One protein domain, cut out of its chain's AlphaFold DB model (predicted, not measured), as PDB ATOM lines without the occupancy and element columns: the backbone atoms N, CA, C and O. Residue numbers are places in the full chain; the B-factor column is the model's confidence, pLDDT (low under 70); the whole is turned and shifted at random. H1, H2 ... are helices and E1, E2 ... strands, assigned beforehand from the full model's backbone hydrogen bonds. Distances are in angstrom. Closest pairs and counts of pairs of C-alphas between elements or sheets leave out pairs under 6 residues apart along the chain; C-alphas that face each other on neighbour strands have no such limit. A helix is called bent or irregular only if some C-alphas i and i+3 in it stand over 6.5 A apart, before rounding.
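This is residues 3 to 168 of the 175 residues of an uncharacterized protein of Bradymonadales bacterium (UniProt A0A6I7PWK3). What does one see first? A small three-stranded sheet lies at one end between H1 and H2, and beyond H2 the long helix H3 crosses the middle like a column. On the far side of H3 from the sheet, H4, H5 and H6 pack on it. What is it made of? The printed part has 166 residues with three named strands and six named helices, in the order E1 H1 E2 E3 H2 H3 H4 H5 H6; it is mostly helix, and the sheet, E1 E3 E2, is mixed. How large is it? It is compact, with a radius of gyration of the C-alphas of 15.6 A, and spans 44 by 34 by 28 A.

How is the sheet paired? E3, residues 41 to 45, is parallel to E1, residues 12 to 16, with N 14 and O 42 at 2.8 A. E3 forms an antiparallel hairpin with E2, residues 33 to 36, with N 34 and O 43 at 2.8 A. What is on its faces? H1, residues 19 to 26, over E3 at a height of 8.4 A, and H2, residues 49 to 60, over E2 at 8.3 A, are on opposite faces: three layers, helices on both faces of a sheet. Which helix is the hub? H3, residues 73 to 95, touches H2 at a steep tilt of 59 degrees, opposite ways, the closest C-alphas being those of Gly 54 and Ala 87, 4.2 A apart. With its residues 82 to 90 alone it touches H5, residues 132 to 145, at 37 degrees, only just steep, closest at the C-alphas of Val 86 and Gln 136, 6.1 A. What lies beyond? H3 is about perpendicular to H4, residues 103 to 117, and to H6, residues 147 to 161, touching them at the C-alphas of Thr 88 and Glu 105, 6.2 A, and of Leu 81 and Arg 154, 7.2 A.

Where do the elements begin and end? E1 begins at C-alpha 12, (24.036, -1.614, 15.559), and H6 ends at C-alpha 161, (13.403, -18.214, 32.308). Which are long? H3 measures 32.9 A, H4 21.3 A and H5 20.2 A. Are the helix backbones whole? Each O i to N i+4 pair is within hydrogen-bond range in H1 to H5, and 9 of 11 in H6, which is irregular, with C-alphas 156 and 159 7.1 A apart.

Is anything missing or long? The printed part has no cut, and the links H2 to H3 and H4 to H5 are long. Where is confidence low? The pLDDT is under 70 at residues 29 to 30 and 155 to 168.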
ATOM      1  N   CYS A   3      17.630   0.155  10.342       93.25
ATOM      2  CA  CYS A   3      18.958  -0.024  10.926       93.25
ATOM      3  C   CYS A   3      19.545   1.330  11.346       93.25
ATOM      4  O   CYS A   3      19.495   2.293  10.575       93.25
ATOM      5  N   PHE A   4      20.094   1.401  12.558       91.88
ATOM      6  CA  PHE A   4      20.737   2.590  13.107       91.88
ATOM      7  C   PHE A   4      22.088   2.231  13.715       91.88
ATOM      8  O   PHE A   4      22.207   1.257  14.449       91.88
ATOM      9  N   LYS A   5      23.100   3.069  13.490       92.44
ATOM     10  CA  LYS A   5      24.394   2.957  14.165       92.44
ATOM     11  C   LYS A   5      24.848   4.339  14.608       92.44
ATOM     12  O   LYS A   5      25.106   5.200  13.773       92.44
ATOM     13  N   ALA A   6      24.897   4.557  15.921       83.06
ATOM     14  CA  ALA A   6      25.261   5.855  16.485       83.06
ATOM     15  C   ALA A   6      26.758   6.160  16.311       83.06
ATOM     16  O   ALA A   6      27.128   7.288  15.991       83.06
ATOM     17  N   SER A   7      27.621   5.158  16.509       89.19
ATOM     18  CA  SER A   7      29.072   5.253  16.315       89.19
ATOM     19  C   SER A   7      29.685   3.863  16.095       89.19
ATOM     20  O   SER A   7      28.988   2.851  16.137       89.19
ATOM     21  N   SER A   8      30.997   3.790  15.860       87.38
ATOM     22  CA  SER A   8      31.731   2.518  15.796       87.38
ATOM     23  C   SER A   8      31.858   1.800  17.145       87.38
ATOM     24  O   SER A   8      32.173   0.617  17.150       87.38
ATOM     25  N   GLU A   9      31.629   2.495  18.262       91.81
ATOM     26  CA  GLU A   9      31.769   1.970  19.634       91.81
ATOM     27  C   GLU A   9      30.429   1.554  20.271       91.81
ATOM     28  O   GLU A   9      30.382   1.086  21.410       91.81
ATOM     29  N   GLU A  10      29.327   1.756  19.555       93.94
ATOM     30  CA  GLU A  10      27.968   1.435  19.988       93.94
ATOM     31  C   GLU A  10      27.401   0.322  19.090       93.94
ATOM     32  O   GLU A  10      27.773   0.246  17.908       93.94
ATOM     33  N   PRO A  11      26.523  -0.548  19.620       94.94
ATOM     34  CA  PRO A  11      25.952  -1.636  18.842       94.94
ATOM     35  C   PRO A  11      25.081  -1.103  17.704       94.94
ATOM     36  O   PRO A  11      24.477  -0.029  17.792       94.94
ATOM     37  N   GLU A  12      25.003  -1.873  16.624       97.25
ATOM     38  CA  GLU A  12      24.036  -1.614  15.559       97.25
ATOM     39  C   GLU A  12      22.624  -1.972  16.048       97.25
ATOM     40  O   GLU A  12      22.402  -3.051  16.584       97.25
ATOM     41  N   ILE A  13      21.663  -1.065  15.884       97.44
ATOM     42  CA  ILE A  13      20.273  -1.253  16.304       97.44
ATOM     43  C   ILE A  13      19.431  -1.614  15.081       97.44
ATOM     44  O   ILE A  13      19.233  -0.791  14.184       97.44
ATOM     45  N   LEU A  14      18.879  -2.821  15.091       97.31
ATOM     46  CA  LEU A  14      17.885  -3.321  14.152       97.31
ATOM     47  C   LEU A  14      16.501  -3.183  14.794       97.31
ATOM     48  O   LEU A  14      16.118  -3.946  15.682       97.31
ATOM     49  N   LEU A  15      15.764  -2.163  14.357       96.81
ATOM     50  CA  LEU A  15      14.439  -1.833  14.864       96.81
ATOM     51  C   LEU A  15      13.357  -2.477  13.993       96.81
ATOM     52  O   LEU A  15      13.207  -2.138  12.813       96.81
ATOM     53  N   PHE A  16      12.596  -3.385  14.584       95.69
ATOM     54  CA  PHE A  16      11.506  -4.123  13.956       95.69
ATOM     55  C   PHE A  16      10.150  -3.517  14.311       95.69
ATOM     56  O   PHE A  16       9.988  -2.902  15.369       95.69
ATOM     57  N   ASP A  17       9.169  -3.710  13.432       94.12
ATOM     58  CA  ASP A  17       7.824  -3.166  13.641       94.12
ATOM     59  C   ASP A  17       7.003  -4.050  14.597       94.12
ATOM     60  O   ASP A  17       6.033  -3.592  15.202       94.12
ATOM     61  N   SER A  18       7.404  -5.315  14.778       92.62
ATOM     62  CA  SER A  18       6.765  -6.242  15.712       92.62
ATOM     63  C   SER A  18       7.731  -7.288  16.271       92.62
ATOM     64  O   SER A  18       8.774  -7.584  15.689       92.62
ATOM     65  N   VAL A  19       7.336  -7.898  17.391       89.81
ATOM     66  CA  VAL A  19       8.061  -9.021  18.004       89.81
ATOM     67  C   VAL A  19       8.120 -10.233  17.064       89.81
ATOM     68  O   VAL A  19       9.114 -10.953  17.053       89.81
ATOM     69  N   ASP A  20       7.100 -10.453  16.234       91.19
ATOM     70  CA  ASP A  20       7.082 -11.594  15.311       91.19
ATOM     71  C   ASP A  20       8.131 -11.466  14.198       91.19
ATOM     72  O   ASP A  20       8.693 -12.476  13.772       91.19
ATOM     73  N   GLU A  21       8.461 -10.243  13.774       93.25
ATOM     74  CA  GLU A  21       9.584 -10.025  12.857       93.25
ATOM     75  C   GLU A  21      10.924 -10.366  13.518       93.25
ATOM     76  O   GLU A  21      11.739 -11.044  12.896       93.25
ATOM     77  N   ILE A  22      11.123  -9.976  14.786       90.56
ATOM     78  CA  ILE A  22      12.328 -10.330  15.558       90.56
ATOM     79  C   ILE A  22      12.464 -11.851  15.646       90.56
ATOM     80  O   ILE A  22      13.520 -12.404  15.358       90.56
ATOM     81  N   ARG A  23      11.381 -12.547  16.006       88.12
ATOM     82  CA  ARG A  23      11.370 -14.013  16.128       88.12
ATOM     83  C   ARG A  23      11.686 -14.703  14.806       88.12
ATOM     84  O   ARG A  23      12.358 -15.731  14.804       88.12
ATOM     85  N   LYS A  24      11.193 -14.156  13.691       89.75
ATOM     86  CA  LYS A  24      11.477 -14.667  12.348       89.75
ATOM     87  C   LYS A  24      12.940 -14.459  11.963       89.75
ATOM     88  O   LYS A  24      13.524 -15.374  11.396       89.75
ATOM     89  N   GLU A  25      13.502 -13.292  12.275       88.94
ATOM     90  CA  GLU A  25      14.908 -12.968  12.008       88.94
ATOM     91  C   GLU A  25      15.850 -13.857  12.826       88.94
ATOM     92  O   GLU A  25      16.753 -14.482  12.281       88.94
ATOM     93  N   LEU A  26      15.598 -13.965  14.132       84.81
ATOM     94  CA  LEU A  26      16.466 -14.683  15.068       84.81
ATOM     95  C   LEU A  26      16.202 -16.197  15.117       84.81
ATOM     96  O   LEU A  26      16.968 -16.943  15.718       84.81
ATOM     97  N   GLY A  27      15.092 -16.671  14.544       83.19
ATOM     98  CA  GLY A  27      14.687 -18.078  14.612       83.19
ATOM     99  C   GLY A  27      14.318 -18.566  16.021       83.19
ATOM    100  O   GLY A  27      14.300 -19.775  16.264       83.19
ATOM    101  N   PHE A  28      14.017 -17.658  16.957       73.31
ATOM    102  CA  PHE A  28      13.720 -17.969  18.360       73.31
ATOM    103  C   PHE A  28      12.373 -17.378  18.792       73.31
ATOM    104  O   PHE A  28      12.129 -16.186  18.655       73.31
ATOM    105  N   VAL A  29      11.491 -18.214  19.351       63.12
ATOM    106  CA  VAL A  29      10.092 -17.850  19.670       63.12
ATOM    107  C   VAL A  29       9.961 -17.066  20.988       63.12
ATOM    108  O   VAL A  29       8.972 -16.367  21.198       63.12
ATOM    109  N   GLY A  30      10.942 -17.156  21.889       68.44
ATOM    110  CA  GLY A  30      10.834 -16.640  23.259       68.44
ATOM    111  C   GLY A  30      11.293 -15.195  23.481       68.44
ATOM    112  O   GLY A  30      11.284 -14.751  24.620       68.44
ATOM    113  N   THR A  31      11.723 -14.471  22.447       77.81
ATOM    114  CA  THR A  31      12.320 -13.131  22.598       77.81
ATOM    115  C   THR A  31      11.296 -12.023  22.358       77.81
ATOM    116  O   THR A  31      10.405 -12.162  21.516       77.81
ATOM    117  N   HIS A  32      11.440 -10.925  23.104       83.88
ATOM    118  CA  HIS A  32      10.784  -9.633  22.865       83.88
ATOM    119  C   HIS A  32      11.779  -8.548  22.402       83.88
ATOM    120  O   HIS A  32      11.374  -7.463  21.978       83.88
ATOM    121  N   GLY A  33      13.066  -8.868  22.448       89.44
ATOM    122  CA  GLY A  33      14.223  -8.044  22.143       89.44
ATOM    123  C   GLY A  33      15.491  -8.823  22.511       89.44
ATOM    124  O   GLY A  33      15.425  -9.823  23.233       89.44
ATOM    125  N   VAL A  34      16.624  -8.436  21.931       91.38
ATOM    126  CA  VAL A  34      17.917  -9.046  22.227       91.38
ATOM    127  C   VAL A  34      19.048  -8.041  22.037       91.38
ATOM    128  O   VAL A  34      19.168  -7.417  20.983       91.38
ATOM    129  N   PHE A  35      19.930  -7.933  23.025       93.00
ATOM    130  CA  PHE A  35      21.291  -7.449  22.843       93.00
ATOM    131  C   PHE A  35      22.224  -8.646  22.625       93.00
ATOM    132  O   PHE A  35      22.414  -9.469  23.519       93.00
ATOM    133  N   ASP A  36      22.814  -8.730  21.432       90.75
ATOM    134  CA  ASP A  36      23.799  -9.742  21.067       90.75
ATOM    135  C   ASP A  36      25.214  -9.136  21.127       90.75
ATOM    136  O   ASP A  36      25.592  -8.358  20.242       90.75
ATOM    137  N   PRO A  37      26.024  -9.469  22.148       88.88
ATOM    138  CA  PRO A  37      27.386  -8.962  22.258       88.88
ATOM    139  C   PRO A  37      28.367  -9.623  21.282       88.88
ATOM    140  O   PRO A  37      29.425  -9.042  21.042       88.88
ATOM    141  N   ASN A  38      28.049 -10.792  20.712       88.25
ATOM    142  CA  ASN A  38      28.915 -11.462  19.738       88.25
ATOM    143  C   ASN A  38      28.838 -10.754  18.380       88.25
ATOM    144  O   ASN A  38      29.865 -10.469  17.766       88.25
ATOM    145  N   GLU A  39      27.623 -10.428  17.935       90.25
ATOM    146  CA  GLU A  39      27.413  -9.640  16.715       90.25
ATOM    147  C   GLU A  39      27.485  -8.124  16.948       90.25
ATOM    148  O   GLU A  39      27.509  -7.346  15.993       90.25
ATOM    149  N   PHE A  40      27.529  -7.705  18.213       92.19
ATOM    150  CA  PHE A  40      27.470  -6.314  18.653       92.19
ATOM    151  C   PHE A  40      26.251  -5.571  18.080       92.19
ATOM    152  O   PHE A  40      26.354  -4.482  17.505       92.19
ATOM    153  N   LYS A  41      25.079  -6.192  18.248       95.19
ATOM    154  CA  LYS A  41      23.788  -5.727  17.728       95.19
ATOM    155  C   LYS A  41      22.710  -5.698  18.802       95.19
ATOM    156  O   LYS A  41      22.734  -6.471  19.752       95.19
ATOM    157  N   ILE A  42      21.729  -4.826  18.608       95.81
ATOM    158  CA  ILE A  42      20.466  -4.811  19.338       95.81
ATOM    159  C   ILE A  42      19.339  -5.087  18.346       95.81
ATOM    160  O   ILE A  42      19.148  -4.333  17.396       95.81
ATOM    161  N   TYR A  43      18.569  -6.135  18.599       94.75
ATOM    162  CA  TYR A  43      17.360  -6.504  17.877       94.75
ATOM    163  C   TYR A  43      16.173  -6.133  18.758       94.75
ATOM    164  O   TYR A  43      15.973  -6.739  19.805       94.75
ATOM    165  N   ALA A  44      15.391  -5.123  18.386       94.88
ATOM    166  CA  ALA A  44      14.339  -4.628  19.269       94.88
ATOM    167  C   ALA A  44      13.127  -4.105  18.505       94.88
ATOM    168  O   ALA A  44      13.205  -3.742  17.333       94.88
ATOM    169  N   THR A  45      11.996  -4.024  19.197       93.81
ATOM    170  CA  THR A  45      10.893  -3.143  18.801       93.81
ATOM    171  C   THR A  45      11.096  -1.780  19.455       93.81
ATOM    172  O   THR A  45      11.947  -1.628  20.333       93.81
ATOM    173  N   LEU A  46      10.286  -0.778  19.095       92.56
ATOM    174  CA  LEU A  46      10.312   0.497  19.819       92.56
ATOM    175  C   LEU A  46      10.050   0.301  21.324       92.56
ATOM    176  O   LEU A  46      10.659   0.989  22.138       92.56
ATOM    177  N   GLN A  47       9.194  -0.663  21.673       91.94
ATOM    178  CA  GLN A  47       8.817  -0.977  23.048       91.94
ATOM    179  C   GLN A  47       9.980  -1.592  23.842       91.94
ATOM    180  O   GLN A  47      10.247  -1.160  24.956       91.94
ATOM    181  N   SER A  48      10.698  -2.561  23.265       92.75
ATOM    182  CA  SER A  48      11.782  -3.284  23.952       92.75
ATOM    183  C   SER A  48      13.146  -2.598  23.877       92.75
ATOM    184  O   SER A  48      14.037  -2.912  24.661       92.75
ATOM    185  N   LEU A  49      13.332  -1.618  22.988       94.44
ATOM    186  CA  LEU A  49      14.628  -0.962  22.790       94.44
ATOM    187  C   LEU A  49      15.265  -0.398  24.081       94.44
ATOM    188  O   LEU A  49      16.463  -0.609  24.278       94.44
ATOM    189  N   PRO A  50      14.539   0.299  24.982       94.69
ATOM    190  CA  PRO A  50      15.131   0.788  26.227       94.69
ATOM    191  C   PRO A  50      15.676  -0.336  27.120       94.69
ATOM    192  O   PRO A  50      16.719  -0.142  27.744       94.69
ATOM    193  N   HIS A  51      15.005  -1.493  27.144       94.94
ATOM    194  CA  HIS A  51      15.434  -2.684  27.880       94.94
ATOM    195  C   HIS A  51      16.750  -3.224  27.310       94.94
ATOM    196  O   HIS A  51      17.733  -3.351  28.040       94.94
ATOM    197  N   GLU A  52      16.826  -3.419  25.992       95.19
ATOM    198  CA  GLU A  52      18.039  -3.938  25.345       95.19
ATOM    199  C   GLU A  52      19.239  -2.990  25.473       95.19
ATOM    200  O   GLU A  52      20.381  -3.422  25.658       95.19
ATOM    201  N   ILE A  53      19.002  -1.673  25.453       95.88
ATOM    202  CA  ILE A  53      20.051  -0.692  25.765       95.88
ATOM    203  C   ILE A  53      20.529  -0.862  27.216       95.88
ATOM    204  O   ILE A  53      21.715  -0.670  27.488       95.88
ATOM    205  N   GLY A  54      19.639  -1.229  28.141       95.94
ATOM    206  CA  GLY A  54      19.982  -1.566  29.522       95.94
ATOM    207  C   GLY A  54      20.977  -2.724  29.606       95.94
ATOM    208  O   GLY A  54      22.022  -2.570  30.243       95.94
ATOM    209  N   HIS A  55      20.718  -3.826  28.895       95.69
ATOM    210  CA  HIS A  55      21.669  -4.940  28.780       95.69
ATOM    211  C   HIS A  55      23.012  -4.501  28.196       95.69
ATOM    212  O   HIS A  55      24.060  -4.792  28.772       95.69
ATOM    213  N   TYR A  56      23.005  -3.736  27.100       95.94
ATOM    214  CA  TYR A  56      24.241  -3.220  26.509       95.94
ATOM    215  C   TYR A  56      25.047  -2.349  27.487       95.94
ATOM    216  O   TYR A  56      26.265  -2.503  27.607       95.94
ATOM    217  N   LYS A  57      24.399  -1.419  28.203       96.44
ATOM    218  CA  LYS A  57      25.089  -0.544  29.165       96.44
ATOM    219  C   LYS A  57      25.706  -1.350  30.304       96.44
ATOM    220  O   LYS A  57      26.828  -1.058  30.718       96.44
ATOM    221  N   ASP A  58      25.004  -2.370  30.776       96.88
ATOM    222  CA  ASP A  58      25.483  -3.263  31.821       96.88
ATOM    223  C   ASP A  58      26.665  -4.121  31.336       96.88
ATOM    224  O   ASP A  58      27.687  -4.200  32.025       96.88
ATOM    225  N   PHE A  59      26.597  -4.643  30.107       95.31
ATOM    226  CA  PHE A  59      27.709  -5.322  29.434       95.31
ATOM    227  C   PHE A  59      28.938  -4.418  29.320       95.31
ATOM    228  O   PHE A  59      30.021  -4.780  29.777       95.31
ATOM    229  N   ARG A  60      28.770  -3.197  28.796       95.06
ATOM    230  CA  ARG A  60      29.863  -2.225  28.632       95.06
ATOM    231  C   ARG A  60      30.513  -1.842  29.960       95.06
ATOM    232  O   ARG A  60      31.703  -1.541  29.986       95.06
ATOM    233  N   SER A  61      29.751  -1.839  31.053       95.88
ATOM    234  CA  SER A  61      30.290  -1.564  32.390       95.88
ATOM    235  C   SER A  61      31.139  -2.710  32.962       95.88
ATOM    236  O   SER A  61      31.812  -2.517  33.971       95.88
ATOM    237  N   GLY A  62      31.089  -3.903  32.355       94.75
ATOM    238  CA  GLY A  62      31.766  -5.107  32.841       94.75
ATOM    239  C   GLY A  62      31.075  -5.795  34.022       94.75
ATOM    240  O   GLY A  62      31.643  -6.722  34.592       94.75
ATOM    241  N   ARG A  63      29.870  -5.354  34.413       95.31
ATOM    242  CA  ARG A  63      29.120  -5.915  35.553       95.31
ATOM    243  C   ARG A  63      28.062  -6.943  35.149       95.31
ATOM    244  O   ARG A  63      27.578  -7.659  36.026       95.31
ATOM    245  N   MET A  64      27.719  -7.034  33.862       94.06
ATOM    246  CA  MET A  64      26.828  -8.079  33.346       94.06
ATOM    247  C   MET A  64      27.355  -9.470  33.699       94.06
ATOM    248  O   MET A  64      28.538  -9.747  33.511       94.06
ATOM    249  N   ARG A  65      26.480 -10.350  34.201       90.94
ATOM    250  CA  ARG A  65      26.843 -11.723  34.580       90.94
ATOM    251  C   ARG A  65      26.501 -12.682  33.446       90.94
ATOM    252  O   ARG A  65      25.310 -12.891  33.225       90.94
ATOM    253  N   PRO A  66      27.474 -13.257  32.722       87.81
ATOM    254  CA  PRO A  66      27.183 -14.099  31.565       87.81
ATOM    255  C   PRO A  66      26.732 -15.487  32.041       87.81
ATOM    256  O   PRO A  66      27.552 -16.216  32.606       87.81
ATOM    257  N   PRO A  67      25.470 -15.904  31.821       85.44
ATOM    258  CA  PRO A  67      24.970 -17.150  32.403       85.44
ATOM    259  C   PRO A  67      25.757 -18.387  31.951       85.44
ATOM    260  O   PRO A  67      25.972 -19.307  32.730       85.44
ATOM    261  N   HIS A  68      26.281 -18.432  30.726       81.50
ATOM    262  CA  HIS A  68      27.089 -19.575  30.274       81.50
ATOM    263  C   HIS A  68      28.382 -19.811  31.074       81.50
ATOM    264  O   HIS A  68      28.875 -20.940  31.077       81.50
ATOM    265  N   LEU A  69      28.912 -18.791  31.755       85.81
ATOM    266  CA  LEU A  69      30.109 -18.900  32.595       85.81
ATOM    267  C   LEU A  69      29.796 -19.379  34.021       85.81
ATOM    268  O   LEU A  69      30.709 -19.647  34.801       85.81
ATOM    269  N   GLU A  70      28.516 -19.504  34.368       85.38
ATOM    270  CA  GLU A  70      28.066 -19.911  35.693       85.38
ATOM    271  C   GLU A  70      28.076 -21.440  35.863       85.38
ATOM    272  O   GLU A  70      27.672 -22.198  34.974       85.38
ATOM    273  N   GLY A  71      28.514 -21.910  37.035       80.19
ATOM    274  CA  GLY A  71      28.748 -23.336  37.284       80.19
ATOM    275  C   GLY A  71      27.482 -24.189  37.431       80.19
ATOM    276  O   GLY A  71      27.440 -25.313  36.929       80.19
ATOM    277  N   SER A  72      26.439 -23.688  38.102       87.62
ATOM    278  CA  SER A  72      25.210 -24.448  38.370       87.62
ATOM    279  C   SER A  72      23.994 -23.834  37.674       87.62
ATOM    280  O   SER A  72      23.961 -22.646  37.372       87.62
ATOM    281  N   VAL A  73      22.943 -24.630  37.446       81.88
ATOM    282  CA  VAL A  73      21.660 -24.125  36.909       81.88
ATOM    283  C   VAL A  73      21.077 -23.018  37.795       81.88
ATOM    284  O   VAL A  73      20.424 -22.094  37.314       81.88
ATOM    285  N   GLU A  74      21.314 -23.092  39.102       82.62
ATOM    286  CA  GLU A  74      20.863 -22.071  40.036       82.62
ATOM    287  C   GLU A  74      21.608 -20.749  39.844       82.62
ATOM    288  O   GLU A  74      20.956 -19.710  39.734       82.62
ATOM    289  N   THR A  75      22.940 -20.780  39.736       84.88
ATOM    290  CA  THR A  75      23.731 -19.560  39.529       84.88
ATOM    291  C   THR A  75      23.514 -18.975  38.132       84.88
ATOM    292  O   THR A  75      23.411 -17.759  38.003       84.88
ATOM    293  N   LYS A  76      23.276 -19.819  37.117       84.25
ATOM    294  CA  LYS A  76      22.804 -19.408  35.779       84.25
ATOM    295  C   LYS A  76      21.515 -18.600  35.842       84.25
ATOM    296  O   LYS A  76      21.442 -17.483  35.339       84.25
ATOM    297  N   ASN A  77      20.498 -19.148  36.501       82.38
ATOM    298  CA  ASN A  77      19.209 -18.476  36.644       82.38
ATOM    299  C   ASN A  77      19.312 -17.182  37.453       82.38
ATOM    300  O   ASN A  77      18.583 -16.230  37.183       82.38
ATOM    301  N   LEU A  78      20.213 -17.140  38.436       85.44
ATOM    302  CA  LEU A  78      20.469 -15.928  39.197       85.44
ATOM    303  C   LEU A  78      21.132 -14.844  38.342       85.44
ATOM    304  O   LEU A  78      20.727 -13.688  38.426       85.44
ATOM    305  N   ALA A  79      22.106 -15.210  37.508       89.00
ATOM    306  CA  ALA A  79      22.742 -14.296  36.563       89.00
ATOM    307  C   ALA A  79      21.727 -13.709  35.568       89.00
ATOM    308  O   ALA A  79      21.681 -12.491  35.406       89.00
ATOM    309  N   ARG A  80      20.851 -14.550  34.996       86.31
ATOM    310  CA  ARG A  80      19.739 -14.107  34.132       86.31
ATOM    311  C   ARG A  80      18.859 -13.086  34.843       86.31
ATOM    312  O   ARG A  80      18.728 -11.958  34.386       86.31
ATOM    313  N   LEU A  81      18.324 -13.453  36.010       88.06
ATOM    314  CA  LEU A  81      17.434 -12.582  36.779       88.06
ATOM    315  C   LEU A  81      18.103 -11.248  37.135       88.06
ATOM    316  O   LEU A  81      17.480 -10.197  37.029       88.06
ATOM    317  N   ARG A  82      19.379 -11.281  37.522       92.56
ATOM    318  CA  ARG A  82      20.167 -10.081  37.806       92.56
ATOM    319  C   ARG A  82      20.224  -9.150  36.595       92.56
ATOM    320  O   ARG A  82      19.988  -7.953  36.744       92.56
ATOM    321  N   ASN A  83      20.534  -9.683  35.415       92.94
ATOM    322  CA  ASN A  83      20.658  -8.885  34.195       92.94
ATOM    323  C   ASN A  83      19.302  -8.288  33.773       92.94
ATOM    324  O   ASN A  83      19.240  -7.102  33.457       92.94
ATOM    325  N   GLU A  84      18.221  -9.069  33.857       91.50
ATOM    326  CA  GLU A  84      16.843  -8.626  33.578       91.50
ATOM    327  C   GLU A  84      16.388  -7.505  34.522       91.50
ATOM    328  O   GLU A  84      15.810  -6.505  34.094       91.50
ATOM    329  N   MET A  85      16.686  -7.628  35.821       93.38
ATOM    330  CA  MET A  85      16.354  -6.595  36.807       93.38
ATOM    331  C   MET A  85      17.065  -5.270  36.502       93.38
ATOM    332  O   MET A  85      16.439  -4.210  36.568       93.38
ATOM    333  N   VAL A  86      18.358  -5.313  36.153       95.69
ATOM    334  CA  VAL A  86      19.129  -4.112  35.780       95.69
ATOM    335  C   VAL A  86      18.551  -3.469  34.519       95.69
ATOM    336  O   VAL A  86      18.324  -2.256  34.503       95.69
ATOM    337  N   ALA A  87      18.280  -4.264  33.484       95.25
ATOM    338  CA  ALA A  87      17.728  -3.775  32.224       95.25
ATOM    339  C   ALA A  87      16.328  -3.167  32.399       95.25
ATOM    340  O   ALA A  87      16.078  -2.060  31.917       95.25
ATOM    341  N   THR A  88      15.466  -3.809  33.193       94.50
ATOM    342  CA  THR A  88      14.120  -3.312  33.519       94.50
ATOM    343  C   THR A  88      14.167  -1.961  34.238       94.50
ATOM    344  O   THR A  88      13.472  -1.017  33.857       94.50
ATOM    345  N   LEU A  89      15.017  -1.828  35.265       95.50
ATOM    346  CA  LEU A  89      15.162  -0.569  36.007       95.50
ATOM    347  C   LEU A  89      15.738   0.543  35.131       95.50
ATOM    348  O   LEU A  89      15.305   1.694  35.223       95.50
ATOM    349  N   TYR A  90      16.684   0.209  34.251       95.62
ATOM    350  CA  TYR A  90      17.217   1.161  33.284       95.62
ATOM    351  C   TYR A  90      16.151   1.624  32.283       95.62
ATOM    352  O   TYR A  90      16.028   2.829  32.047       95.62
ATOM    353  N   ALA A  91      15.369   0.695  31.725       94.75
ATOM    354  CA  ALA A  91      14.278   1.003  30.806       94.75
ATOM    355  C   ALA A  91      13.278   1.960  31.460       94.75
ATOM    356  O   ALA A  91      13.018   3.039  30.922       94.75
ATOM    357  N   TRP A  92      12.821   1.627  32.673       95.31
ATOM    358  CA  TRP A  92      11.923   2.476  33.451       95.31
ATOM    359  C   TRP A  92      12.510   3.863  33.718       95.31
ATOM    360  O   TRP A  92      11.842   4.867  33.490       95.31
ATOM    361  N   LYS A  93      13.781   3.951  34.126       93.81
ATOM    362  CA  LYS A  93      14.459   5.237  34.336       93.81
ATOM    363  C   LYS A  93      14.454   6.111  33.075       93.81
ATOM    364  O   LYS A  93      14.427   7.339  33.177       93.81
ATOM    365  N   LYS A  94      14.575   5.506  31.890       92.44
ATOM    366  CA  LYS A  94      14.696   6.233  30.621       92.44
ATOM    367  C   LYS A  94      13.364   6.658  30.030       92.44
ATOM    368  O   LYS A  94      13.321   7.724  29.423       92.44
ATOM    369  N   THR A  95      12.323   5.850  30.183       91.25
ATOM    370  CA  THR A  95      11.015   6.137  29.585       91.25
ATOM    371  C   THR A  95      10.027   6.716  30.588       91.25
ATOM    372  O   THR A  95       9.241   7.578  30.212       91.25
ATOM    373  N   ALA A  96      10.064   6.256  31.845       88.19
ATOM    374  CA  ALA A  96       9.028   6.466  32.860       88.19
ATOM    375  C   ALA A  96       7.605   6.182  32.332       88.19
ATOM    376  O   ALA A  96       6.627   6.774  32.789       88.19
ATOM    377  N   ASP A  97       7.500   5.286  31.347       87.81
ATOM    378  CA  ASP A  97       6.267   4.992  30.629       87.81
ATOM    379  C   ASP A  97       5.962   3.489  30.729       87.81
ATOM    380  O   ASP A  97       6.701   2.662  30.180       87.81
ATOM    381  N   PRO A  98       4.869   3.105  31.415       84.25
ATOM    382  CA  PRO A  98       4.518   1.709  31.632       84.25
ATOM    383  C   PRO A  98       4.066   0.990  30.354       84.25
ATOM    384  O   PRO A  98       3.871  -0.226  30.396       84.25
ATOM    385  N   THR A  99       3.868   1.696  29.235       85.44
ATOM    386  CA  THR A  99       3.608   1.080  27.925       85.44
ATOM    387  C   THR A  99       4.853   0.420  27.338       85.44
ATOM    388  O   THR A  99       4.716  -0.507  26.548       85.44
ATOM    389  N   PHE A 100       6.053   0.817  27.771       84.81
ATOM    390  CA  PHE A 100       7.322   0.197  27.370       84.81
ATOM    391  C   PHE A 100       7.694  -1.025  28.214       84.81
ATOM    392  O   PHE A 100       8.723  -1.638  27.959       84.81
ATOM    393  N   LEU A 101       6.865  -1.382  29.199       85.94
ATOM    394  CA  LEU A 101       7.107  -2.508  30.091       85.94
ATOM    395  C   LEU A 101       6.177  -3.681  29.783       85.94
ATOM    396  O   LEU A 101       4.972  -3.515  29.565       85.94
ATOM    397  N   LEU A 102       6.732  -4.884  29.853       85.06
ATOM    398  CA  LEU A 102       5.981  -6.123  29.955       85.06
ATOM    399  C   LEU A 102       5.269  -6.198  31.322       85.06
ATOM    400  O   LEU A 102       5.669  -5.528  32.279       85.06
ATOM    401  N   PRO A 103       4.208  -7.015  31.465       85.44
ATOM    402  CA  PRO A 103       3.452  -7.090  32.716       85.44
ATOM    403  C   PRO A 103       4.315  -7.409  33.947       85.44
ATOM    404  O   PRO A 103       4.209  -6.723  34.959       85.44
ATOM    405  N   TYR A 104       5.225  -8.383  33.843       82.31
ATOM    406  CA  TYR A 104       6.102  -8.765  34.957       82.31
ATOM    407  C   TYR A 104       7.132  -7.679  35.300       82.31
ATOM    408  O   TYR A 104       7.497  -7.520  36.463       82.31
ATOM    409  N   GLU A 105       7.585  -6.909  34.309       89.00
ATOM    410  CA  GLU A 105       8.488  -5.778  34.520       89.00
ATOM    411  C   GLU A 105       7.777  -4.669  35.290       89.00
ATOM    412  O   GLU A 105       8.339  -4.100  36.221       89.00
ATOM    413  N   ARG A 106       6.510  -4.403  34.952       90.06
ATOM    414  CA  ARG A 106       5.677  -3.450  35.687       90.06
ATOM    415  C   ARG A 106       5.496  -3.872  37.141       90.06
ATOM    416  O   ARG A 106       5.738  -3.059  38.027       90.06
ATOM    417  N   GLU A 107       5.130  -5.129  37.385       87.75
ATOM    418  CA  GLU A 107       4.999  -5.664  38.749       87.75
ATOM    419  C   GLU A 107       6.316  -5.547  39.531       87.75
ATOM    420  O   GLU A 107       6.321  -5.208  40.717       87.75
ATOM    421  N   PHE A 108       7.453  -5.767  38.864       90.56
ATOM    422  CA  PHE A 108       8.765  -5.575  39.468       90.56
ATOM    423  C   PHE A 108       9.047  -4.102  39.811       90.56
ATOM    424  O   PHE A 108       9.486  -3.820  40.927       90.56
ATOM    425  N   ILE A 109       8.754  -3.154  38.915       91.88
ATOM    426  CA  ILE A 109       8.915  -1.714  39.180       91.88
ATOM    427  C   ILE A 109       8.018  -1.249  40.335       91.88
ATOM    428  O   ILE A 109       8.490  -0.548  41.232       91.88
ATOM    429  N   GLU A 110       6.749  -1.662  40.357       90.25
ATOM    430  CA  GLU A 110       5.817  -1.366  41.454       90.25
ATOM    431  C   GLU A 110       6.348  -1.890  42.792       90.25
ATOM    432  O   GLU A 110       6.329  -1.188  43.808       90.25
ATOM    433  N   TRP A 111       6.894  -3.107  42.788       88.00
ATOM    434  CA  TRP A 111       7.535  -3.681  43.962       88.00
ATOM    435  C   TRP A 111       8.767  -2.875  44.410       88.00
ATOM    436  O   TRP A 111       8.950  -2.683  45.615       88.00
ATOM    437  N   VAL A 112       9.586  -2.358  43.487       90.00
ATOM    438  CA  VAL A 112      10.741  -1.509  43.833       90.00
ATOM    439  C   VAL A 112      10.296  -0.203  44.489       90.00
ATOM    440  O   VAL A 112      10.823   0.137  45.549       90.00
ATOM    441  N   TYR A 113       9.295   0.490  43.938       90.06
ATOM    442  CA  TYR A 113       8.736   1.688  44.580       90.06
ATOM    443  C   TYR A 113       8.199   1.386  45.979       90.06
ATOM    444  O   TYR A 113       8.512   2.110  46.921       90.06
ATOM    445  N   PHE A 114       7.506   0.258  46.158       87.31
ATOM    446  CA  PHE A 114       7.057  -0.169  47.482       87.31
ATOM    447  C   PHE A 114       8.219  -0.348  48.482       87.31
ATOM    448  O   PHE A 114       8.068  -0.014  49.658       87.31
ATOM    449  N   GLN A 115       9.383  -0.855  48.054       84.00
ATOM    450  CA  GLN A 115      10.562  -0.949  48.931       84.00
ATOM    451  C   GLN A 115      11.164   0.423  49.260       84.00
ATOM    452  O   GLN A 115      11.595   0.632  50.398       84.00
ATOM    453  N   ILE A 116      11.202   1.342  48.290       85.38
ATOM    454  CA  ILE A 116      11.699   2.713  48.480       85.38
ATOM    455  C   ILE A 116      10.808   3.456  49.485       85.38
ATOM    456  O   ILE A 116      11.314   3.952  50.491       85.38
ATOM    457  N   ASP A 117       9.487   3.427  49.291       85.44
ATOM    458  CA  ASP A 117       8.503   4.112  50.143       85.44
ATOM    459  C   ASP A 117       8.512   3.611  51.596       85.44
ATOM    460  O   ASP A 117       8.177   4.338  52.533       85.44
ATOM    461  N   ARG A 118       8.908   2.351  51.805       82.19
ATOM    462  CA  ARG A 118       9.036   1.733  53.132       82.19
ATOM    463  C   ARG A 118      10.393   1.980  53.795       82.19
ATOM    464  O   ARG A 118      10.590   1.530  54.921       82.19
ATOM    465  N   GLY A 119      11.328   2.659  53.126       78.31
ATOM    466  CA  GLY A 119      12.689   2.868  53.627       78.31
ATOM    467  C   GLY A 119      13.515   1.580  53.694       78.31
ATOM    468  O   GLY A 119      14.446   1.480  54.487       78.31
ATOM    469  N   HIS A 120      13.156   0.567  52.899       74.31
ATOM    470  CA  HIS A 120      13.852  -0.722  52.845       74.31
ATOM    471  C   HIS A 120      14.914  -0.790  51.734       74.31
ATOM    472  O   HIS A 120      15.604  -1.802  51.609       74.31
ATOM    473  N   SER A 121      15.016   0.257  50.914       73.31
ATOM    474  CA  SER A 121      16.000   0.393  49.839       73.31
ATOM    475  C   SER A 121      17.251   1.132  50.323       73.31
ATOM    476  O   SER A 121      17.157   2.047  51.141       73.31
ATOM    477  N   LEU A 122      18.418   0.778  49.771       73.69
ATOM    478  CA  LEU A 122      19.664   1.540  49.944       73.69
ATOM    479  C   LEU A 122      19.556   2.973  49.403       73.69
ATOM    480  O   LEU A 122      20.246   3.872  49.880       73.69
ATOM    481  N   HIS A 123      18.682   3.179  48.420       75.12
ATOM    482  CA  HIS A 123      18.427   4.469  47.797       75.12
ATOM    483  C   HIS A 123      17.031   4.949  48.195       75.12
ATOM    484  O   HIS A 123      16.041   4.244  47.988       75.12
ATOM    485  N   THR A 124      16.958   6.150  48.767       74.56
ATOM    486  CA  THR A 124      15.719   6.773  49.272       74.56
ATOM    487  C   THR A 124      15.106   7.792  48.308       74.56
ATOM    488  O   THR A 124      14.076   8.384  48.614       74.56
ATOM    489  N   HIS A 125      15.740   8.021  47.159       80.38
ATOM    490  CA  HIS A 125      15.278   8.934  46.114       80.38
ATOM    491  C   HIS A 125      14.604   8.166  44.968       80.38
ATOM    492  O   HIS A 125      14.774   6.951  44.833       80.38
ATOM    493  N   GLU A 126      13.831   8.873  44.140       83.69
ATOM    494  CA  GLU A 126      13.080   8.272  43.033       83.69
ATOM    495  C   GLU A 126      14.004   7.610  41.996       83.69
ATOM    496  O   GLU A 126      15.082   8.117  41.691       83.69
ATOM    497  N   LEU A 127      13.542   6.513  41.375       85.81
ATOM    498  CA  LEU A 127      14.297   5.760  40.356       85.81
ATOM    499  C   LEU A 127      14.819   6.624  39.197       85.81
ATOM    500  O   LEU A 127      15.878   6.344  38.635       85.81
ATOM    501  N   LYS A 128      14.094   7.686  38.827       85.75
ATOM    502  CA  LYS A 128      14.489   8.596  37.738       85.75
ATOM    503  C   LYS A 128      15.838   9.282  38.007       85.75
ATOM    504  O   LYS A 128      16.578   9.566  37.056       85.75
ATOM    505  N   ASP A 129      16.155   9.484  39.287       89.88
ATOM    506  CA  ASP A 129      17.316  10.222  39.780       89.88
ATOM    507  C   ASP A 129      18.536   9.315  40.029       89.88
ATOM    508  O   ASP A 129      19.635   9.814  40.254       89.88
ATOM    509  N   TRP A 130      18.374   7.991  39.938       92.62
ATOM    510  CA  TRP A 130      19.459   7.030  40.165       92.62
ATOM    511  C   TRP A 130      20.528   7.162  39.077       92.62
ATOM    512  O   TRP A 130      20.220   7.312  37.899       92.62
ATOM    513  N   SER A 131      21.807   7.057  39.399       94.25
ATOM    514  CA  SER A 131      22.818   6.783  38.376       94.25
ATOM    515  C   SER A 131      22.674   5.345  37.853       94.25
ATOM    516  O   SER A 131      21.962   4.514  38.419       94.25
ATOM    517  N   PHE A 132      23.356   5.011  36.753       95.44
ATOM    518  CA  PHE A 132      23.373   3.613  36.306       95.44
ATOM    519  C   PHE A 132      24.082   2.694  37.314       95.44
ATOM    520  O   PHE A 132      23.652   1.559  37.494       95.44
ATOM    521  N   SER A 133      25.101   3.202  38.021       95.31
ATOM    522  CA  SER A 133      25.746   2.454  39.107       95.31
ATOM    523  C   SER A 133      24.772   2.183  40.248       95.31
ATOM    524  O   SER A 133      24.727   1.056  40.719       95.31
ATOM    525  N   ASP A 134      23.939   3.160  40.625       94.62
ATOM    526  CA  ASP A 134      22.937   2.984  41.690       94.62
ATOM    527  C   ASP A 134      21.946   1.860  41.347       94.62
ATOM    528  O   ASP A 134      21.635   1.026  42.193       94.62
ATOM    529  N   ILE A 135      21.510   1.765  40.081       95.38
ATOM    530  CA  ILE A 135      20.681   0.639  39.609       95.38
ATOM    531  C   ILE A 135      21.400  -0.692  39.832       95.38
ATOM    532  O   ILE A 135      20.820  -1.635  40.372       95.38
ATOM    533  N   GLN A 136      22.658  -0.784  39.404       95.56
ATOM    534  CA  GLN A 136      23.424  -2.018  39.519       95.56
ATOM    535  C   GLN A 136      23.671  -2.380  40.992       95.56
ATOM    536  O   GLN A 136      23.487  -3.532  41.373       95.56
ATOM    537  N   ASP A 137      24.027  -1.410  41.833       93.50
ATOM    538  CA  ASP A 137      24.296  -1.599  43.261       93.50
ATOM    539  C   ASP A 137      23.037  -2.016  44.030       93.50
ATOM    540  O   ASP A 137      23.093  -2.926  44.862       93.50
ATOM    541  N   PHE A 138      21.880  -1.441  43.691       92.25
ATOM    542  CA  PHE A 138      20.589  -1.868  44.217       92.25
ATOM    543  C   PHE A 138      20.289  -3.337  43.897       92.25
ATOM    544  O   PHE A 138      19.942  -4.100  44.802       92.25
ATOM    545  N   VAL A 139      20.434  -3.754  42.632       92.81
ATOM    546  CA  VAL A 139      20.144  -5.139  42.220       92.81
ATOM    547  C   VAL A 139      21.094  -6.123  42.905       92.81
ATOM    548  O   VAL A 139      20.654  -7.166  43.394       92.81
ATOM    549  N   GLU A 140      22.379  -5.783  43.002       92.19
ATOM    550  CA  GLU A 140      23.369  -6.615  43.689       92.19
ATOM    551  C   GLU A 140      23.068  -6.755  45.185       92.19
ATOM    552  O   GLU A 140      23.057  -7.866  45.727       92.19
ATOM    553  N   HIS A 141      22.753  -5.642  45.853       89.19
ATOM    554  CA  HIS A 141      22.343  -5.664  47.252       89.19
ATOM    555  C   HIS A 141      21.081  -6.503  47.455       89.19
ATOM    556  O   HIS A 141      21.013  -7.299  48.395       89.19
ATOM    557  N   PHE A 142      20.092  -6.352  46.577       86.38
ATOM    558  CA  PHE A 142      18.849  -7.104  46.648       86.38
ATOM    559  C   PHE A 142      19.094  -8.613  46.555       86.38
ATOM    560  O   PHE A 142      18.643  -9.365  47.423       86.38
ATOM    561  N   ILE A 143      19.855  -9.053  45.552       86.81
ATOM    562  CA  ILE A 143      20.179 -10.468  45.346       86.81
ATOM    563  C   ILE A 143      20.887 -11.063  46.566       86.81
ATOM    564  O   ILE A 143      20.560 -12.175  46.979       86.81
ATOM    565  N   ALA A 144      21.820 -10.321  47.164       86.06
ATOM    566  CA  ALA A 144      22.580 -10.794  48.314       86.06
ATOM    567  C   ALA A 144      21.750 -10.872  49.611       86.06
ATOM    568  O   ALA A 144      22.014 -11.731  50.451       86.06
ATOM    569  N   ASN A 145      20.757  -9.994  49.795       81.69
ATOM    570  CA  ASN A 145      20.124  -9.779  51.104       81.69
ATOM    571  C   ASN A 145      18.640 -10.174  51.181       81.69
ATOM    572  O   ASN A 145      18.073 -10.178  52.275       81.69
ATOM    573  N   LYS A 146      17.985 -10.494  50.057       77.56
ATOM    574  CA  LYS A 146      16.532 -10.750  49.994       77.56
ATOM    575  C   LYS A 146      16.186 -12.089  49.314       77.56
ATOM    576  O   LYS A 146      15.440 -12.120  48.334       77.56
ATOM    577  N   PRO A 147      16.688 -13.236  49.816       76.75
ATOM    578  CA  PRO A 147      16.529 -14.534  49.149       76.75
ATOM    579  C   PRO A 147      15.067 -15.010  49.043       76.75
ATOM    580  O   PRO A 147      14.720 -15.763  48.132       76.75
ATOM    581  N   THR A 148      14.185 -14.571  49.946       74.94
ATOM    582  CA  THR A 148      12.762 -14.958  49.922       74.94
ATOM    583  C   THR A 148      11.990 -14.178  48.859       74.94
ATOM    584  O   THR A 148      11.179 -14.746  48.128       74.94
ATOM    585  N   GLU A 149      12.260 -12.884  48.730       72.75
ATOM    586  CA  GLU A 149      11.722 -12.013  47.688       72.75
ATOM    587  C   GLU A 149      12.263 -12.418  46.318       72.75
ATOM    588  O   GLU A 149      11.500 -12.496  45.358       72.75
ATOM    589  N   LEU A 150      13.543 -12.790  46.248       74.19
ATOM    590  CA  LEU A 150      14.168 -13.333  45.048       74.19
ATOM    591  C   LEU A 150      13.439 -14.586  44.547       74.19
ATOM    592  O   LEU A 150      13.223 -14.731  43.349       74.19
ATOM    593  N   LYS A 151      12.984 -15.473  45.444       74.44
ATOM    594  CA  LYS A 151      12.181 -16.645  45.060       74.44
ATOM    595  C   LYS A 151      10.841 -16.249  44.425       74.44
ATOM    596  O   LYS A 151      10.425 -16.890  43.467       74.44
ATOM    597  N   LYS A 152      10.188 -15.194  44.928       72.19
ATOM    598  CA  LYS A 152       8.930 -14.668  44.366       72.19
ATOM    599  C   LYS A 152       9.158 -14.003  43.008       72.19
ATOM    600  O   LYS A 152       8.409 -14.269  42.074       72.19
ATOM    601  N   LEU A 153      10.224 -13.212  42.874       73.12
ATOM    602  CA  LEU A 153      10.611 -12.615  41.595       73.12
ATOM    603  C   LEU A 153      10.994 -13.686  40.574       73.12
ATOM    604  O   LEU A 153      10.555 -13.609  39.438       73.12
ATOM    605  N   ARG A 154      11.697 -14.756  40.964       70.44
ATOM    606  CA  ARG A 154      11.948 -15.891  40.057       70.44
ATOM    607  C   ARG A 154      10.656 -16.470  39.488       70.44
ATOM    608  O   ARG A 154      10.662 -16.838  38.328       70.44
ATOM    609  N   THR A 155       9.565 -16.518  40.254       68.69
ATOM    610  CA  THR A 155       8.247 -16.928  39.737       68.69
ATOM    611  C   THR A 155       7.667 -15.914  38.748       68.69
ATOM    612  O   THR A 155       7.108 -16.324  37.737       68.69
ATOM    613  N   LEU A 156       7.837 -14.614  38.993       66.44
ATOM    614  CA  LEU A 156       7.389 -13.551  38.082       66.44
ATOM    615  C   LEU A 156       8.152 -13.572  36.747       66.44
ATOM    616  O   LEU A 156       7.546 -13.463  35.685       66.44
ATOM    617  N   PHE A 157       9.462 -13.816  36.796       69.12
ATOM    618  CA  PHE A 157      10.318 -13.969  35.616       69.12
ATOM    619  C   PHE A 157      10.308 -15.404  35.040       69.12
ATOM    620  O   PHE A 157      10.859 -15.633  33.964       69.12
ATOM    621  N   ALA A 158       9.667 -16.387  35.696       60.62
ATOM    622  CA  ALA A 158       9.696 -17.804  35.291       60.62
ATOM    623  C   ALA A 158       9.139 -18.030  33.880       60.62
ATOM    624  O   ALA A 158       9.635 -18.876  33.142       60.62
ATOM    625  N   HIS A 159       8.151 -17.229  33.462       56.19
ATOM    626  CA  HIS A 159       7.619 -17.293  32.100       56.19
ATOM    627  C   HIS A 159       8.666 -17.002  31.012       56.19
ATOM    628  O   HIS A 159       8.506 -17.497  29.895       56.19
ATOM    629  N   TYR A 160       9.725 -16.261  31.351       54.69
ATOM    630  CA  TYR A 160      10.861 -15.949  30.483       54.69
ATOM    631  C   TYR A 160      12.029 -16.929  30.694       54.69
ATOM    632  O   TYR A 160      12.651 -17.375  29.735       54.69
ATOM    633  N   LEU A 161      12.277 -17.343  31.943       56.28
ATOM    634  CA  LEU A 161      13.403 -18.214  32.308       56.28
ATOM    635  C   LEU A 161      13.205 -19.700  31.935       56.28
ATOM    636  O   LEU A 161      14.196 -20.384  31.670       56.28
ATOM    637  N   ASP A 162      11.958 -20.193  31.888       52.72
ATOM    638  CA  ASP A 162      11.635 -21.622  31.694       52.72
ATOM    639  C   ASP A 162      11.274 -22.003  30.238       52.72
ATOM    640  O   ASP A 162      11.094 -23.183  29.927       52.72
ATOM    641  N   ARG A 163      11.166 -21.038  29.311       51.12
ATOM    642  CA  ARG A 163      10.810 -21.287  27.897       51.12
ATOM    643  C   ARG A 163      12.045 -21.234  26.993       51.12
ATOM    644  O   ARG A 163      12.292 -20.239  26.325       51.12
ATOM    645  N   ILE A 164      12.805 -22.328  26.944       48.25
ATOM    646  CA  ILE A 164      14.065 -22.424  26.181       48.25
ATOM    647  C   ILE A 164      13.905 -23.369  24.969       48.25
ATOM    648  O   ILE A 164      13.659 -24.558  25.181       48.25
ATOM    649  N   PRO A 165      14.093 -22.903  23.710       44.31
ATOM    650  CA  PRO A 165      14.516 -23.794  22.614       44.31
ATOM    651  C   PRO A 165      15.893 -23.471  21.965       44.31
ATOM    652  O   PRO A 165      16.232 -22.326  21.684       44.31
ATOM    653  N   SER A 166      16.649 -24.553  21.726       40.59
ATOM    654  CA  SER A 166      17.603 -24.944  20.651       40.59
ATOM    655  C   SER A 166      18.758 -24.089  20.071       40.59
ATOM    656  O   SER A 166      19.414 -24.628  19.183       40.59
ATOM    657  N   GLN A 167      19.109 -22.873  20.518       49.22
ATOM    658  CA  GLN A 167      20.349 -22.207  20.027       49.22
ATOM    659  C   GLN A 167      21.328 -21.781  21.144       49.22
ATOM    660  O   GLN A 167      21.075 -20.782  21.810       49.22
ATOM    661  N   PRO A 168      22.459 -22.492  21.347       54.69
ATOM    662  CA  PRO A 168      23.404 -22.247  22.450       54.69
ATOM    663  C   PRO A 168      24.135 -20.893  22.425       54.69
ATOM    664  O   PRO A 168      24.627 -20.444  23.455       54.69
TER     665      PRO A 168